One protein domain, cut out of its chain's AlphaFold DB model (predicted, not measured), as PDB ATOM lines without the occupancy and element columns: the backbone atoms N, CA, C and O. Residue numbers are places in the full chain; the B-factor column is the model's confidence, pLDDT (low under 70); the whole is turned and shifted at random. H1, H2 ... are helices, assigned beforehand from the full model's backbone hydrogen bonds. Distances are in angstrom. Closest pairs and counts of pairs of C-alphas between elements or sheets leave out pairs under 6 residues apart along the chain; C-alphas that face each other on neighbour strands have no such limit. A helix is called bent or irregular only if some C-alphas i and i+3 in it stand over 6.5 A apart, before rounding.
ATOM      1  N   GLN A  36     -17.831 -28.104  34.816       72.00
ATOM      2  CA  GLN A  36     -16.402 -28.271  35.093       72.00
ATOM      3  C   GLN A  36     -15.889 -26.971  35.720       72.00
ATOM      4  O   GLN A  36     -16.287 -25.883  35.296       72.00
ATOM      5  N   MET A  37     -15.037 -27.075  36.735       83.31
ATOM      6  CA  MET A  37     -14.421 -25.929  37.403       83.31
ATOM      7  C   MET A  37     -12.967 -25.786  36.965       83.31
ATOM      8  O   MET A  37     -12.278 -26.776  36.719       83.31
ATOM      9  N   SER A  38     -12.458 -24.555  36.911       87.38
ATOM     10  CA  SER A  38     -11.035 -24.374  36.643       87.38
ATOM     11  C   SER A  38     -10.195 -24.937  37.803       87.38
ATOM     12  O   SER A  38     -10.580 -24.817  38.974       87.38
ATOM     13  N   PRO A  39      -8.986 -25.465  37.534       86.19
ATOM     14  CA  PRO A  39      -8.049 -25.873  38.580       86.19
ATOM     15  C   PRO A  39      -7.789 -24.803  39.648       86.19
ATOM     16  O   PRO A  39      -7.470 -25.129  40.789       86.19
ATOM     17  N   PHE A  40      -7.897 -23.521  39.290       88.00
ATOM     18  CA  PHE A  40      -7.730 -22.407  40.218       88.00
ATOM     19  C   PHE A  40      -8.890 -22.296  41.217       88.00
ATOM     20  O   PHE A  40      -8.640 -22.159  42.414       88.00
ATOM     21  N   GLU A  41     -10.134 -22.401  40.750       87.44
ATOM     22  CA  GLU A  41     -11.329 -22.328  41.598       87.44
ATOM     23  C   GLU A  41     -11.409 -23.523  42.549       87.44
ATOM     24  O   GLU A  41     -11.619 -23.346  43.748       87.44
ATOM     25  N   VAL A  42     -11.151 -24.738  42.053       89.31
ATOM     26  CA  VAL A  42     -11.179 -25.953  42.887       89.31
ATOM     27  C   VAL A  42     -10.097 -25.914  43.963       89.31
ATOM     28  O   VAL A  42     -10.321 -26.368  45.083       89.31
ATOM     29  N   ARG A  43      -8.941 -25.291  43.692       88.31
ATOM     30  CA  ARG A  43      -7.891 -25.100  44.705       88.31
ATOM     31  C   ARG A  43      -8.331 -24.233  45.890       88.31
ATOM     32  O   ARG A  43      -7.685 -24.351  46.932       88.31
ATOM     33  N   GLN A  44      -9.385 -23.422  45.763       91.56
ATOM     34  CA  GLN A  44      -9.968 -22.652  46.873       91.56
ATOM     35  C   GLN A  44     -10.869 -23.503  47.779       91.56
ATOM     36  O   GLN A  44     -11.139 -23.121  48.917       91.56
ATOM     37  N   ILE A  45     -11.317 -24.668  47.305       93.56
ATOM     38  CA  ILE A  45     -12.077 -25.619  48.116       93.56
ATOM     39  C   ILE A  45     -11.129 -26.245  49.145       93.56
ATOM     40  O   ILE A  45      -9.963 -26.551  48.861       93.56
ATOM     41  N   SER A  46     -11.617 -26.418  50.376       96.56
ATOM     42  CA  SER A  46     -10.814 -27.039  51.426       96.56
ATOM     43  C   SER A  46     -10.494 -28.497  51.058       96.56
ATOM     44  O   SER A  46     -11.360 -29.198  50.527       96.56
ATOM     45  N   PRO A  47      -9.282 -29.004  51.357       96.75
ATOM     46  CA  PRO A  47      -8.944 -30.392  51.049       96.75
ATOM     47  C   PRO A  47      -9.892 -31.393  51.722       96.75
ATOM     48  O   PRO A  47     -10.247 -32.394  51.120       96.75
ATOM     49  N   THR A  48     -10.384 -31.088  52.927       96.31
ATOM     50  CA  THR A  48     -11.386 -31.910  53.622       96.31
ATOM     51  C   THR A  48     -12.706 -32.003  52.853       96.31
ATOM     52  O   THR A  48     -13.298 -33.075  52.802       96.31
ATOM     53  N   ALA A  49     -13.171 -30.912  52.234       96.19
ATOM     54  CA  ALA A  49     -14.383 -30.944  51.415       96.19
ATOM     55  C   ALA A  49     -14.166 -31.706  50.097       96.19
ATOM     56  O   ALA A  49     -15.062 -32.420  49.652       96.19
ATOM     57  N   LEU A  50     -12.972 -31.601  49.500       96.94
ATOM     58  CA  LEU A  50     -12.597 -32.415  48.340       96.94
ATOM     59  C   LEU A  50     -12.537 -33.903  48.694       96.94
ATOM     60  O   LEU A  50     -13.084 -34.705  47.950       96.94
ATOM     61  N   ALA A  51     -11.947 -34.263  49.837       98.12
ATOM     62  CA  ALA A  51     -11.927 -35.640  50.325       98.12
ATOM     63  C   ALA A  51     -13.343 -36.179  50.563       98.12
ATOM     64  O   ALA A  51     -13.671 -37.260  50.095       98.12
ATOM     65  N   TYR A  52     -14.216 -35.388  51.194       96.94
ATOM     66  CA  TYR A  52     -15.620 -35.758  51.394       96.94
ATOM     67  C   TYR A  52     -16.343 -36.088  50.077       96.94
ATOM     68  O   TYR A  52     -17.070 -37.075  49.998       96.94
ATOM     69  N   LEU A  53     -16.144 -35.276  49.032       96.44
ATOM     70  CA  LEU A  53     -16.708 -35.554  47.711       96.44
ATOM     71  C   LEU A  53     -16.050 -36.777  47.061       96.44
ATOM     72  O   LEU A  53     -16.732 -37.619  46.481       96.44
ATOM     73  N   GLY A  54     -14.723 -36.855  47.136       97.81
ATOM     74  CA  GLY A  54     -13.947 -37.901  46.493       97.81
ATOM     75  C   GLY A  54     -14.196 -39.287  47.069       97.81
ATOM     76  O   GLY A  54     -14.251 -40.230  46.291       97.81
ATOM     77  N   ASP A  55     -14.435 -39.410  48.376       98.31
ATOM     78  CA  ASP A  55     -14.853 -40.662  49.025       98.31
ATOM     79  C   ASP A  55     -16.136 -41.219  48.382       98.31
ATOM     80  O   ASP A  55     -16.179 -42.368  47.944       98.31
ATOM     81  N   ALA A  56     -17.148 -40.366  48.181       97.88
ATOM     82  CA  ALA A  56     -18.398 -40.767  47.537       97.88
ATOM     83  C   ALA A  56     -18.209 -41.184  46.065       97.88
ATOM     84  O   ALA A  56     -18.795 -42.173  45.618       97.88
ATOM     85  N   VAL A  57     -17.397 -40.442  45.304       97.25
ATOM     86  CA  VAL A  57     -17.088 -40.760  43.896       97.25
ATOM     87  C   VAL A  57     -16.313 -42.076  43.794       97.25
ATOM     88  O   VAL A  57     -16.620 -42.924  42.957       97.25
ATOM     89  N   TYR A  58     -15.334 -42.266  44.672       98.06
ATOM     90  CA  TYR A  58     -14.496 -43.453  44.728       98.06
ATOM     91  C   TYR A  58     -15.299 -44.699  45.127       98.06
ATOM     92  O   TYR A  58     -15.187 -45.746  44.486       98.06
ATOM     93  N   GLU A  59     -16.183 -44.594  46.124       97.94
ATOM     94  CA  GLU A  59     -17.083 -45.687  46.486       97.94
ATOM     95  C   GLU A  59     -18.068 -46.014  45.356       97.94
ATOM     96  O   GLU A  59     -18.302 -47.192  45.060       97.94
ATOM     97  N   LEU A  60     -18.621 -44.998  44.683       96.69
ATOM     98  CA  LEU A  60     -19.509 -45.203  43.539       96.69
ATOM     99  C   LEU A  60     -18.808 -45.973  42.416       96.69
ATOM    100  O   LEU A  60     -19.401 -46.909  41.881       96.69
ATOM    101  N   TYR A  61     -17.552 -45.641  42.104       96.25
ATOM    102  CA  TYR A  61     -16.758 -46.367  41.111       96.25
ATOM    103  C   TYR A  61     -16.693 -47.870  41.418       96.25
ATOM    104  O   TYR A  61     -17.037 -48.690  40.564       96.25
ATOM    105  N   PHE A  62     -16.354 -48.259  42.651       96.25
ATOM    106  CA  PHE A  62     -16.301 -49.679  43.020       96.25
ATOM    107  C   PHE A  62     -17.675 -50.343  43.074       96.25
ATOM    108  O   PHE A  62     -17.811 -51.502  42.682       96.25
ATOM    109  N   ARG A  63     -18.717 -49.626  43.508       96.31
ATOM    110  CA  ARG A  63     -20.094 -50.137  43.451       96.31
ATOM    111  C   ARG A  63     -20.523 -50.418  42.011       96.31
ATOM    112  O   ARG A  63     -21.155 -51.442  41.772       96.31
ATOM    113  N   MET A  64     -20.159 -49.550  41.064       94.69
ATOM    114  CA  MET A  64     -20.410 -49.756  39.635       94.69
ATOM    115  C   MET A  64     -19.589 -50.920  39.078       94.69
ATOM    116  O   MET A  64     -20.144 -51.751  38.363       94.69
ATOM    117  N   TYR A  65     -18.310 -51.022  39.450       93.62
ATOM    118  CA  TYR A  65     -17.430 -52.112  39.020       93.62
ATOM    119  C   TYR A  65     -17.977 -53.490  39.414       93.62
ATOM    120  O   TYR A  65     -18.012 -54.402  38.594       93.62
ATOM    121  N   TYR A  66     -18.452 -53.640  40.654       94.44
ATOM    122  CA  TYR A  66     -18.982 -54.913  41.147       94.44
ATOM    123  C   TYR A  66     -20.454 -55.154  40.827       94.44
ATOM    124  O   TYR A  66     -20.948 -56.229  41.152       94.44
ATOM    125  N   LEU A  67     -21.164 -54.187  40.232       94.50
ATOM    126  CA  LEU A  67     -22.620 -54.234  40.065       94.50
ATOM    127  C   LEU A  67     -23.085 -55.482  39.304       94.50
ATOM    128  O   LEU A  67     -24.132 -56.050  39.631       94.50
ATOM    129  N   LEU A  68     -22.302 -55.894  38.304       91.75
ATOM    130  CA  LEU A  68     -22.610 -57.006  37.419       91.75
ATOM    131  C   LEU A  68     -21.509 -58.079  37.463       91.75
ATOM    132  O   LEU A  68     -20.329 -57.736  37.516       91.75
ATOM    133  N   PRO A  69     -21.878 -59.374  37.391       93.06
ATOM    134  CA  PRO A  69     -23.249 -59.905  37.371       93.06
ATOM    135  C   PRO A  69     -23.969 -59.751  38.730       93.06
ATOM    136  O   PRO A  69     -23.305 -59.487  39.731       93.06
ATOM    137  N   PRO A  70     -25.308 -59.917  38.796       94.50
ATOM    138  CA  PRO A  70     -26.055 -59.825  40.048       94.50
ATOM    139  C   PRO A  70     -25.516 -60.739  41.161       94.50
ATOM    140  O   PRO A  70     -25.303 -61.930  40.940       94.50
ATOM    141  N   GLN A  71     -25.340 -60.196  42.370       92.75
ATOM    142  CA  GLN A  71     -24.845 -60.922  43.548       92.75
ATOM    143  C   GLN A  71     -25.772 -60.742  44.759       92.75
ATOM    144  O   GLN A  71     -26.717 -59.954  44.749       92.75
ATOM    145  N   ARG A  72     -25.495 -61.467  45.849       94.81
ATOM    146  CA  ARG A  72     -26.146 -61.212  47.146       94.81
ATOM    147  C   ARG A  72     -25.668 -59.870  47.711       94.81
ATOM    148  O   ARG A  72     -24.498 -59.530  47.562       94.81
ATOM    149  N   VAL A  73     -26.540 -59.162  48.435       93.94
ATOM    150  CA  VAL A  73     -26.231 -57.856  49.063       93.94
ATOM    151  C   VAL A  73     -24.947 -57.901  49.898       93.94
ATOM    152  O   VAL A  73     -24.093 -57.028  49.755       93.94
ATOM    153  N   ASP A  74     -24.751 -58.958  50.690       95.12
ATOM    154  CA  ASP A  74     -23.537 -59.105  51.502       95.12
ATOM    155  C   ASP A  74     -22.267 -59.259  50.655       95.12
ATOM    156  O   ASP A  74     -21.194 -58.827  51.073       95.12
ATOM    157  N   SER A  75     -22.364 -59.869  49.469       94.06
ATOM    158  CA  SER A  75     -21.229 -59.995  48.549       94.06
ATOM    159  C   SER A  75     -20.848 -58.639  47.962       94.06
ATOM    160  O   SER A  75     -19.669 -58.296  47.994       94.06
ATOM    161  N   TYR A  76     -21.827 -57.829  47.537       94.62
ATOM    162  CA  TYR A  76     -21.568 -56.450  47.107       94.62
ATOM    163  C   TYR A  76     -20.880 -55.643  48.205       94.62
ATOM    164  O   TYR A  76     -19.848 -55.022  47.965       94.62
ATOM    165  N   HIS A  77     -21.425 -55.691  49.424       95.06
ATOM    166  CA  HIS A  77     -20.868 -54.955  50.551       95.06
ATOM    167  C   HIS A  77     -19.424 -55.373  50.849       95.06
ATOM    168  O   HIS A  77     -18.555 -54.510  50.941       95.06
ATOM    169  N   ARG A  78     -19.138 -56.681  50.944       95.75
ATOM    170  CA  ARG A  78     -17.776 -57.179  51.206       95.75
ATOM    171  C   ARG A  78     -16.787 -56.757  50.121       95.75
ATOM    172  O   ARG A  78     -15.712 -56.270  50.464       95.75
ATOM    173  N   SER A  79     -17.149 -56.915  48.846       95.12
ATOM    174  CA  SER A  79     -16.278 -56.554  47.720       95.12
ATOM    175  C   SER A  79     -15.981 -55.055  47.689       95.12
ATOM    176  O   SER A  79     -14.832 -54.667  47.516       95.12
ATOM    177  N   VAL A  80     -16.981 -54.201  47.935       96.06
ATOM    178  CA  VAL A  80     -16.779 -52.745  47.989       96.06
ATOM    179  C   VAL A  80     -15.936 -52.353  49.205       96.06
ATOM    180  O   VAL A  80     -14.921 -51.680  49.039       96.06
ATOM    181  N   VAL A  81     -16.275 -52.821  50.415       96.25
ATOM    182  CA  VAL A  81     -15.528 -52.505  51.652       96.25
ATOM    183  C   VAL A  81     -14.057 -52.909  51.559       96.25
ATOM    184  O   VAL A  81     -13.190 -52.180  52.045       96.25
ATOM    185  N   ALA A  82     -13.750 -54.034  50.908       95.88
ATOM    186  CA  ALA A  82     -12.372 -54.469  50.694       95.88
ATOM    187  C   ALA A  82     -11.536 -53.435  49.915       95.88
ATOM    188  O   ALA A  82     -10.346 -53.287  50.210       95.88
ATOM    189  N   GLN A  83     -12.167 -52.706  48.987       96.50
ATOM    190  CA  GLN A  83     -11.541 -51.698  48.125       96.50
ATOM    191  C   GLN A  83     -11.532 -50.287  48.732       96.50
ATOM    192  O   GLN A  83     -10.593 -49.524  48.498       96.50
ATOM    193  N   VAL A  84     -12.556 -49.936  49.521       96.88
ATOM    194  CA  VAL A  84     -12.727 -48.573  50.063       96.88
ATOM    195  C   VAL A  84     -12.189 -48.376  51.480       96.88
ATOM    196  O   VAL A  84     -12.117 -47.249  51.964       96.88
ATOM    197  N   ARG A  85     -11.741 -49.438  52.161       96.31
ATOM    198  CA  ARG A  85     -11.043 -49.299  53.452       96.31
ATOM    199  C   ARG A  85      -9.732 -48.515  53.313       96.31
ATOM    200  O   ARG A  85      -9.021 -48.643  52.315       96.31
ATOM    201  N   ALA A  86      -9.371 -47.774  54.359       96.38
ATOM    202  CA  ALA A  86      -8.225 -46.860  54.357       96.38
ATOM    203  C   ALA A  86      -6.894 -47.539  53.984       96.38
ATOM    204  O   ALA A  86      -6.083 -46.963  53.264       96.38
ATOM    205  N   GLU A  87      -6.665 -48.780  54.426       96.19
ATOM    206  CA  GLU A  87      -5.465 -49.547  54.079       96.19
ATOM    207  C   GLU A  87      -5.365 -49.807  52.576       96.19
ATOM    208  O   GLU A  87      -4.272 -49.747  52.015       96.19
ATOM    209  N   MET A  88      -6.496 -50.097  51.928       97.31
ATOM    210  CA  MET A  88      -6.521 -50.358  50.493       97.31
ATOM    211  C   MET A  88      -6.369 -49.066  49.699       97.31
ATOM    212  O   MET A  88      -5.549 -48.999  48.788       97.31
ATOM    213  N   GLN A  89      -7.059 -48.006  50.113       98.12
ATOM    214  CA  GLN A  89      -6.891 -46.681  49.524       98.12
ATOM    215  C   GLN A  89      -5.430 -46.202  49.584       98.12
ATOM    216  O   GLN A  89      -4.887 -45.723  48.589       98.12
ATOM    217  N   ALA A  90      -4.744 -46.410  50.711       97.75
ATOM    218  CA  ALA A  90      -3.325 -46.087  50.833       97.75
ATOM    219  C   ALA A  90      -2.454 -46.865  49.826       97.75
ATOM    220  O   ALA A  90      -1.549 -46.289  49.223       97.75
ATOM    221  N   ARG A  91      -2.745 -48.155  49.600       97.62
ATOM    222  CA  ARG A  91      -2.052 -48.973  48.588       97.62
ATOM    223  C   ARG A  91      -2.329 -48.486  47.170       97.62
ATOM    224  O   ARG A  91      -1.404 -48.418  46.365       97.62
ATOM    225  N   HIS A  92      -3.572 -48.128  46.862       98.12
ATOM    226  CA  HIS A  92      -3.929 -47.592  45.550       98.12
ATOM    227  C   HIS A  92      -3.213 -46.274  45.273       98.12
ATOM    228  O   HIS A  92      -2.630 -46.120  44.205       98.12
ATOM    229  N   LEU A  93      -3.151 -45.365  46.249       98.44
ATOM    230  CA  LEU A  93      -2.389 -44.128  46.098       98.44
ATOM    231  C   LEU A  93      -0.898 -44.392  45.861       98.44
ATOM    232  O   LEU A  93      -0.310 -43.783  44.973       98.44
ATOM    233  N   GLN A  94      -0.289 -45.317  46.609       97.62
ATOM    234  CA  GLN A  94       1.109 -45.704  46.393       97.62
ATOM    235  C   GLN A  94       1.347 -46.257  44.982       97.62
ATOM    236  O   GLN A  94       2.360 -45.934  44.366       97.62
ATOM    237  N   ALA A  95       0.416 -47.061  44.462       97.19
ATOM    238  CA  ALA A  95       0.500 -47.612  43.113       97.19
ATOM    239  C   ALA A  95       0.315 -46.547  42.020       97.19
ATOM    240  O   ALA A  95       0.953 -46.641  40.975       97.19
ATOM    241  N   LEU A  96      -0.533 -45.543  42.259       97.94
ATOM    242  CA  LEU A  96      -0.793 -44.452  41.317       97.94
ATOM    243  C   LEU A  96       0.277 -43.356  41.352       97.94
ATOM    244  O   LEU A  96       0.474 -42.687  40.347       97.94
ATOM    245  N   ALA A  97       0.977 -43.169  42.476       97.56
ATOM    246  CA  ALA A  97       1.926 -42.073  42.680       97.56
ATOM    247  C   ALA A  97       2.960 -41.866  41.547       97.56
ATOM    248  O   ALA A  97       3.212 -40.706  41.224       97.56
ATOM    249  N   PRO A  98       3.534 -42.912  40.912       97.81
ATOM    250  CA  PRO A  98       4.468 -42.743  39.791       97.81
ATOM    251  C   PRO A  98       3.843 -42.148  38.521       97.81
ATOM    252  O   PRO A  98       4.562 -41.627  37.676       97.81
ATOM    253  N   GLU A  99       2.522 -42.242  38.376       97.12
ATOM    254  CA  GLU A  99       1.771 -41.767  37.211       97.12
ATOM    255  C   GLU A  99       1.249 -40.335  37.402       97.12
ATOM    256  O   GLU A  99       0.703 -39.753  36.463       97.12
ATOM    257  N   LEU A 100       1.366 -39.780  38.614       98.38
ATOM    258  CA  LEU A 100       0.829 -38.469  38.956       98.38
ATOM    259  C   LEU A 100       1.751 -37.342  38.486       98.38
ATOM    260  O   LEU A 100       2.965 -37.368  38.672       98.38
ATOM    261  N   THR A 101       1.137 -36.302  37.939       98.31
ATOM    262  CA  THR A 101       1.787 -35.030  37.617       98.31
ATOM    263  C   THR A 101       2.154 -34.256  38.884       98.31
ATOM    264  O   THR A 101       1.579 -34.461  39.956       98.31
ATOM    265  N   ASP A 102       3.054 -33.278  38.767       97.94
ATOM    266  CA  ASP A 102       3.452 -32.430  39.900       97.94
ATOM    267  C   ASP A 102       2.270 -31.694  40.548       97.94
ATOM    268  O   ASP A 102       2.217 -31.552  41.774       97.94
ATOM    269  N   SER A 103       1.298 -31.261  39.739       96.69
ATOM    270  CA  SER A 103       0.071 -30.627  40.223       96.69
ATOM    271  C   SER A 103      -0.829 -31.596  40.985       96.69
ATOM    272  O   SER A 103      -1.384 -31.219  42.012       96.69
ATOM    273  N   GLU A 104      -0.959 -32.842  40.527       98.44
ATOM    274  CA  GLU A 104      -1.736 -33.874  41.227       98.44
ATOM    275  C   GLU A 104      -1.048 -34.266  42.543       98.44
ATOM    276  O   GLU A 104      -1.701 -34.389  43.580       98.44
ATOM    277  N   LEU A 105       0.287 -34.358  42.543       98.56
ATOM    278  CA  LEU A 105       1.080 -34.583  43.752       98.56
ATOM    279  C   LEU A 105       0.932 -33.441  44.770       98.56
ATOM    280  O   LEU A 105       0.968 -33.692  45.975       98.56
ATOM    281  N   ASP A 106       0.755 -32.191  44.334       98.00
ATOM    282  CA  ASP A 106       0.427 -31.082  45.240       98.00
ATOM    283  C   ASP A 106      -0.935 -31.282  45.924       98.00
ATOM    284  O   ASP A 106      -1.039 -31.156  47.148       98.00
ATOM    285  N   ILE A 107      -1.960 -31.700  45.175       98.38
ATOM    286  CA  ILE A 107      -3.281 -32.026  45.735       98.38
ATOM    287  C   ILE A 107      -3.188 -33.169  46.755       98.38
ATOM    288  O   ILE A 107      -3.741 -33.058  47.852       98.38
ATOM    289  N   VAL A 108      -2.418 -34.218  46.450       98.56
ATOM    290  CA  VAL A 108      -2.132 -35.325  47.380       98.56
ATOM    291  C   VAL A 108      -1.495 -34.801  48.672       98.56
ATOM    292  O   VAL A 108      -1.959 -35.113  49.768       98.56
ATOM    293  N   ARG A 109      -0.468 -33.941  48.579       98.38
ATOM    294  CA  ARG A 109       0.177 -33.335  49.762       98.38
ATOM    295  C   ARG A 109      -0.806 -32.493  50.581       98.38
ATOM    296  O   ARG A 109      -0.755 -32.537  51.811       98.38
ATOM    297  N   ARG A 110      -1.706 -31.749  49.931       97.62
ATOM    298  CA  ARG A 110      -2.755 -30.968  50.607       97.62
ATOM    299  C   ARG A 110      -3.729 -31.858  51.375       97.62
ATOM    300  O   ARG A 110      -4.027 -31.546  52.526       97.62
ATOM    301  N   GLY A 111      -4.184 -32.957  50.772       97.88
ATOM    302  CA  GLY A 111      -5.041 -33.944  51.435       97.88
ATOM    303  C   GLY A 111      -4.368 -34.539  52.673       97.88
ATOM    304  O   GLY A 111      -4.934 -34.514  53.767       97.88
ATOM    305  N   ARG A 112      -3.097 -34.939  52.541       97.25
ATOM    306  CA  ARG A 112      -2.275 -35.462  53.642       97.25
ATOM    307  C   ARG A 112      -2.214 -34.514  54.837       97.25
ATOM    308  O   ARG A 112      -2.354 -34.941  55.979       97.25
ATOM    309  N   ASN A 113      -2.005 -33.227  54.572       96.25
ATOM    310  CA  ASN A 113      -1.877 -32.208  55.612       96.25
ATOM    311  C   ASN A 113      -3.223 -31.865  56.273       96.25
ATOM    312  O   ASN A 113      -3.241 -31.401  57.411       96.25
ATOM    313  N   ALA A 114      -4.344 -32.091  55.582       94.19
ATOM    314  CA  ALA A 114      -5.689 -31.857  56.108       94.19
ATOM    315  C   ALA A 114      -6.256 -33.043  56.905       94.19
ATOM    316  O   ALA A 114      -7.232 -32.873  57.643       94.19
ATOM    317  N   ALA A 115      -5.655 -34.230  56.782       92.31
ATOM    318  CA  ALA A 115      -6.064 -35.448  57.472       92.31
ATOM    319  C   ALA A 115      -5.772 -35.366  58.983       92.31
ATOM    320  O   ALA A 115      -4.779 -35.879  59.504       92.31
ATOM    321  N   THR A 116      -6.672 -34.696  59.697       84.44
ATOM    322  CA  THR A 116      -6.666 -34.534  61.155       84.44
ATOM    323  C   THR A 116      -7.754 -35.405  61.795       84.44
ATOM    324  O   THR A 116      -8.660 -35.883  61.114       84.44
ATOM    325  N   GLY A 117      -7.658 -35.672  63.104       74.75
ATOM    326  CA  GLY A 117      -8.722 -36.379  63.839       74.75
ATOM    327  C   GLY A 117      -8.858 -37.878  63.539       74.75
ATOM    328  O   GLY A 117      -9.964 -38.410  63.592       74.75
ATOM    329  N   ARG A 118      -7.748 -38.563  63.229       75.38
ATOM    330  CA  ARG A 118      -7.739 -39.970  62.784       75.38
ATOM    331  C   ARG A 118      -8.552 -40.932  63.681       75.38
ATOM    332  O   ARG A 118      -8.502 -40.816  64.913       75.38
ATOM    333  N   PRO A 119      -9.180 -41.975  63.107       78.69
ATOM    334  CA  PRO A 119      -9.739 -43.083  63.875       78.69
ATOM    335  C   PRO A 119      -8.669 -43.807  64.709       78.69
ATOM    336  O   PRO A 119      -7.550 -44.031  64.250       78.69
ATOM    337  N   LYS A 120      -9.021 -44.259  65.922       78.56
ATOM    338  CA  LYS A 120      -8.076 -44.949  66.830       78.56
ATOM    339  C   LYS A 120      -7.452 -46.217  66.231       78.56
ATOM    340  O   LYS A 120      -6.335 -46.564  66.598       78.56
ATOM    341  N   ARG A 121      -8.183 -46.908  65.350       84.88
ATOM    342  CA  ARG A 121      -7.814 -48.221  64.792       84.88
ATOM    343  C   ARG A 121      -6.973 -48.149  63.515       84.88
ATOM    344  O   ARG A 121      -6.409 -49.165  63.138       84.88
ATOM    345  N   VAL A 122      -6.879 -46.981  62.879       88.25
ATOM    346  CA  VAL A 122      -6.118 -46.784  61.637       88.25
ATOM    347  C   VAL A 122      -4.833 -46.028  61.966       88.25
ATOM    348  O   VAL A 122      -4.841 -45.088  62.774       88.25
ATOM    349  N   SER A 123      -3.712 -46.446  61.375       92.81
ATOM    350  CA  SER A 123      -2.446 -45.728  61.543       92.81
ATOM    351  C   SER A 123      -2.578 -44.293  61.014       92.81
ATOM    352  O   SER A 123      -3.372 -44.020  60.110       92.81
ATOM    353  N   ALA A 124      -1.827 -43.352  61.592       93.00
ATOM    354  CA  ALA A 124      -1.875 -41.961  61.140       93.00
ATOM    355  C   ALA A 124      -1.488 -41.835  59.661       93.00
ATOM    356  O   ALA A 124      -2.168 -41.138  58.917       93.00
ATOM    357  N   GLU A 125      -0.455 -42.565  59.241       95.19
ATOM    358  CA  GLU A 125       0.016 -42.595  57.860       95.19
ATOM    359  C   GLU A 125      -1.038 -43.174  56.913       95.19
ATOM    360  O   GLU A 125      -1.353 -42.562  55.901       95.19
ATOM    361  N   THR A 126      -1.651 -44.309  57.257       96.69
ATOM    362  CA  THR A 126      -2.700 -44.924  56.431       96.69
ATOM    363  C   THR A 126      -3.892 -43.989  56.254       96.69
ATOM    364  O   THR A 126      -4.370 -43.815  55.138       96.69
ATOM    365  N   TYR A 127      -4.347 -43.356  57.340       96.44
ATOM    366  CA  TYR A 127      -5.444 -42.390  57.284       96.44
ATOM    367  C   TYR A 127      -5.083 -41.186  56.406       96.44
ATOM    368  O   TYR A 127      -5.848 -40.801  55.531       96.44
ATOM    369  N   GLN A 128      -3.876 -40.648  56.579       97.44
ATOM    370  CA  GLN A 128      -3.342 -39.565  55.761       97.44
ATOM    371  C   GLN A 128      -3.285 -39.913  54.268       97.44
ATOM    372  O   GLN A 128      -3.656 -39.086  53.439       97.44
ATOM    373  N   GLN A 129      -2.834 -41.118  53.916       98.25
ATOM    374  CA  GLN A 129      -2.772 -41.578  52.527       98.25
ATOM    375  C   GLN A 129      -4.175 -41.789  51.939       98.25
ATOM    376  O   GLN A 129      -4.427 -41.334  50.829       98.25
ATOM    377  N   ALA A 130      -5.102 -42.394  52.688       98.00
ATOM    378  CA  ALA A 130      -6.492 -42.554  52.254       98.00
ATOM    379  C   ALA A 130      -7.155 -41.196  51.967       98.00
ATOM    380  O   ALA A 130      -7.578 -40.942  50.845       98.00
ATOM    381  N   THR A 131      -7.092 -40.257  52.916       98.19
ATOM    382  CA  THR A 131      -7.617 -38.896  52.716       98.19
ATOM    383  C   THR A 131      -6.937 -38.168  51.556       98.19
ATOM    384  O   THR A 131      -7.562 -37.353  50.877       98.19
ATOM    385  N   SER A 132      -5.658 -38.448  51.287       98.56
ATOM    386  CA  SER A 132      -4.960 -37.885  50.126       98.56
ATOM    387  C   SER A 132      -5.513 -38.411  48.800       98.56
ATOM    388  O   SER A 132      -5.669 -37.623  47.868       98.56
ATOM    389  N   LEU A 133      -5.834 -39.708  48.721       98.75
ATOM    390  CA  LEU A 133      -6.479 -40.303  47.550       98.75
ATOM    391  C   LEU A 133      -7.872 -39.710  47.339       98.75
ATOM    392  O   LEU A 133      -8.168 -39.239  46.247       98.75
ATOM    393  N   GLU A 134      -8.687 -39.662  48.392       98.69
ATOM    394  CA  GLU A 134     -10.027 -39.067  48.366       98.69
ATOM    395  C   GLU A 134      -9.959 -37.606  47.889       98.69
ATOM    396  O   GLU A 134     -10.707 -37.190  47.009       98.69
ATOM    397  N   THR A 135      -8.999 -36.824  48.395       98.69
ATOM    398  CA  THR A 135      -8.794 -35.429  47.963       98.69
ATOM    399  C   THR A 135      -8.463 -35.343  46.468       98.69
ATOM    400  O   THR A 135      -9.008 -34.484  45.770       98.69
ATOM    401  N   LEU A 136      -7.583 -36.218  45.965       98.69
ATOM    402  CA  LEU A 136      -7.219 -36.274  44.547       98.69
ATOM    403  C   LEU A 136      -8.421 -36.650  43.671       98.69
ATOM    404  O   LEU A 136      -8.659 -35.997  42.657       98.69
ATOM    405  N   VAL A 137      -9.202 -37.653  44.078       98.50
ATOM    406  CA  VAL A 137     -10.416 -38.079  43.367       98.50
ATOM    407  C   VAL A 137     -11.426 -36.936  43.295       98.50
ATOM    408  O   VAL A 137     -11.922 -36.630  42.214       98.50
ATOM    409  N   GLY A 138     -11.691 -36.257  44.415       97.19
ATOM    410  CA  GLY A 138     -12.611 -35.119  44.447       97.19
ATOM    411  C   GLY A 138     -12.138 -33.948  43.581       97.19
ATOM    412  O   GLY A 138     -12.944 -33.317  42.900       97.19
ATOM    413  N   TYR A 139     -10.829 -33.676  43.557       97.50
ATOM    414  CA  TYR A 139     -10.240 -32.663  42.680       97.50
ATOM    415  C   TYR A 139     -10.427 -33.002  41.196       97.50
ATOM    416  O   TYR A 139     -10.922 -32.165  40.440       97.50
ATOM    417  N   LEU A 140     -10.061 -34.218  40.779       96.31
ATOM    418  CA  LEU A 140     -10.162 -34.636  39.379       96.31
ATOM    419  C   LEU A 140     -11.619 -34.743  38.928       96.31
ATOM    420  O   LEU A 140     -11.940 -34.304  37.835       96.31
ATOM    421  N   TYR A 141     -12.533 -35.192  39.790       95.19
ATOM    422  CA  TYR A 141     -13.964 -35.206  39.474       95.19
ATOM    423  C   TYR A 141     -14.509 -33.818  39.092       95.19
ATOM    424  O   TYR A 141     -15.372 -33.704  38.227       95.19
ATOM    425  N   LEU A 142     -13.997 -32.749  39.713       93.19
ATOM    426  CA  LEU A 142     -14.434 -31.374  39.444       93.19
ATOM    427  C   LEU A 142     -13.677 -30.686  38.298       93.19
ATOM    428  O   LEU A 142     -14.132 -29.642  37.823       93.19
ATOM    429  N   THR A 143     -12.522 -31.216  37.889       92.69
ATOM    430  CA  THR A 143     -11.604 -30.538  36.956       92.69
ATOM    431  C   THR A 143     -11.339 -31.311  35.669       92.69
ATOM    432  O   THR A 143     -11.211 -30.684  34.621       92.69
ATOM    433  N   ASP A 144     -11.256 -32.641  35.731       93.06
ATOM    434  CA  ASP A 144     -10.872 -33.515  34.623       93.06
ATOM    435  C   ASP A 144     -11.383 -34.959  34.833       93.06
ATOM    436  O   ASP A 144     -10.714 -35.830  35.402       93.06
ATOM    437  N   GLU A 145     -12.601 -35.222  34.352       89.56
ATOM    438  CA  GLU A 145     -13.240 -36.544  34.418       89.56
ATOM    439  C   GLU A 145     -12.476 -37.608  33.609       89.56
ATOM    440  O   GLU A 145     -12.438 -38.781  33.996       89.56
ATOM    441  N   ALA A 146     -11.831 -37.216  32.504       91.88
ATOM    442  CA  ALA A 146     -11.082 -38.140  31.658       91.88
ATOM    443  C   ALA A 146      -9.830 -38.641  32.383       91.88
ATOM    444  O   ALA A 146      -9.574 -39.846  32.419       91.88
ATOM    445  N   ARG A 147      -9.098 -37.732  33.035       96.88
ATOM    446  CA  ARG A 147      -7.937 -38.073  33.856       96.88
ATOM    447  C   ARG A 147      -8.317 -38.880  35.096       96.88
ATOM    448  O   ARG A 147      -7.636 -39.857  35.408       96.88
ATOM    449  N   LEU A 148      -9.422 -38.537  35.769       96.44
ATOM    450  CA  LEU A 148      -9.965 -39.359  36.859       96.44
ATOM    451  C   LEU A 148     -10.197 -40.799  36.389       96.44
ATOM    452  O   LEU A 148      -9.729 -41.750  37.015       96.44
ATOM    453  N   THR A 149     -10.900 -40.944  35.267       93.44
ATOM    454  CA  THR A 149     -11.221 -42.239  34.668       93.44
ATOM    455  C   THR A 149      -9.953 -43.019  34.332       93.44
ATOM    456  O   THR A 149      -9.869 -44.202  34.656       93.44
ATOM    457  N   GLU A 150      -8.947 -42.379  33.735       96.69
ATOM    458  CA  GLU A 150      -7.658 -43.008  33.426       96.69
ATOM    459  C   GLU A 150      -6.989 -43.589  34.682       96.69
ATOM    460  O   GLU A 150      -6.599 -44.759  34.690       96.69
ATOM    461  N   LEU A 151      -6.886 -42.800  35.757       97.56
ATOM    462  CA  LEU A 151      -6.244 -43.237  36.997       97.56
ATOM    463  C   LEU A 151      -7.023 -44.364  37.685       97.56
ATOM    464  O   LEU A 151      -6.414 -45.335  38.131       97.56
ATOM    465  N   LEU A 152      -8.357 -44.285  37.735       94.88
ATOM    466  CA  LEU A 152      -9.185 -45.329  38.350       94.88
ATOM    467  C   LEU A 152      -9.058 -46.678  37.624       94.88
ATOM    468  O   LEU A 152      -9.000 -47.715  38.283       94.88
ATOM    469  N   HIS A 153      -8.928 -46.684  36.294       93.12
ATOM    470  CA  HIS A 153      -8.703 -47.915  35.525       93.12
ATOM    471  C   HIS A 153      -7.323 -48.548  35.762       93.12
ATOM    472  O   HIS A 153      -7.157 -49.747  35.540       93.12
TER     473      HIS A 153
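This is residues 36 to 153 of the 164 residues of the protein "Mini-ribonuclease 3" of Calothrix sp. NIES-4105 (UniProt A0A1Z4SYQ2). A long helix, H6, runs through the core of this domain, with H2, H4 and H5 packed round it; H2 crosses it nearly at a right angle. The far part of H2 and the helix H3 that folds back along it make an arm on one side, whose tip, residues 69 to 74, sticks out, while H7 folds back from the last residues of H6 and the short H1 touches H6 near that same end. The printed part has 118 residues with seven named helices, H1 to H7 in order along the chain, and no named strand; its class is all helix. It is compact, with a radius of gyration of the C-alphas of 14.2 A, and its C-alphas span 43 by 35 by 25 A along the three main axes.

After the first printed residue, Gln 36, comes H1, residues 39 to 42, with C-alpha 39 at (-8.049, -25.873, 38.580). H2, residues 47 to 66, is 28.3 A long from first to last C-alpha, and H3, residues 73 to 84, is 16.4 A long. H4 takes residues 86 to 99 over 20.5 A, and it is irregular: C-alphas 95 and 98 are 7.1 A apart, where about 5 A is found in a regular helix. H5, residues 102 to 114, is 18.6 A long. H6, residues 124 to 143, is 28.5 A long and begins with C-alpha 124 at (-1.875, -41.961, 61.140). H7, residues 145 to 153, covers 12.3 A and ends at the last printed residue, with C-alpha 153 at (-8.703, -47.915, 35.525).

H6 is the hub and touches five other helices. It touches H2 about perpendicular, at 83 degrees, and their closest C-alphas, those of Gly 54 and Gly 138, are 3.7 A apart. H5 touches H6 at a steep tilt of 51 degrees, opposite ways, closest at the C-alphas of Gly 111 and Ser 132, 4.2 A apart. H4 touches residues 126 to 133 of H6 at a steep tilt of 58 degrees, the same way, closest at the C-alphas of Ala 90 and Gln 129, 4.8 A apart. H6 and H7 form a helical hairpin at a steep tilt of 40 degrees, closest at the C-alphas of Leu 140 and Leu 148, 5.4 A apart. H1 touches residues 139 to 143 of H6, with the C-alphas of Pro 39 and Thr 143 closest at 6.1 A. Residues 58 to 66 of H2 touch H3 at a steep tilt of 45 degrees, opposite ways, and the C-alphas of Phe 62 and Val 80 are closest at 5.9 A. H4 and H5 are close but not clearly touching, at a shallow tilt of 24 degrees, with the C-alphas of Ala 97 and Leu 105 closest at 7.6 A. H3 is apart from H6, and H1 from H5. Every O i to N i+4 pair is within hydrogen-bond range in H5, H6 and H7; the counts are 15 of 16 in H2, 7 of 8 in H3 and 8 of 10 in H4, and H1 is too short for such a pair.

The two C-alphas farthest apart, those of Phe 40 and Arg 72, are 43.5 A from each other. Residues 36 to 153 are printed without a cut. No link is long: those from H2 to H3 and from H5 to H6 are short, and the other four are tight. The mean pLDDT of the printed part is 94.6, and no printed residue is under 70.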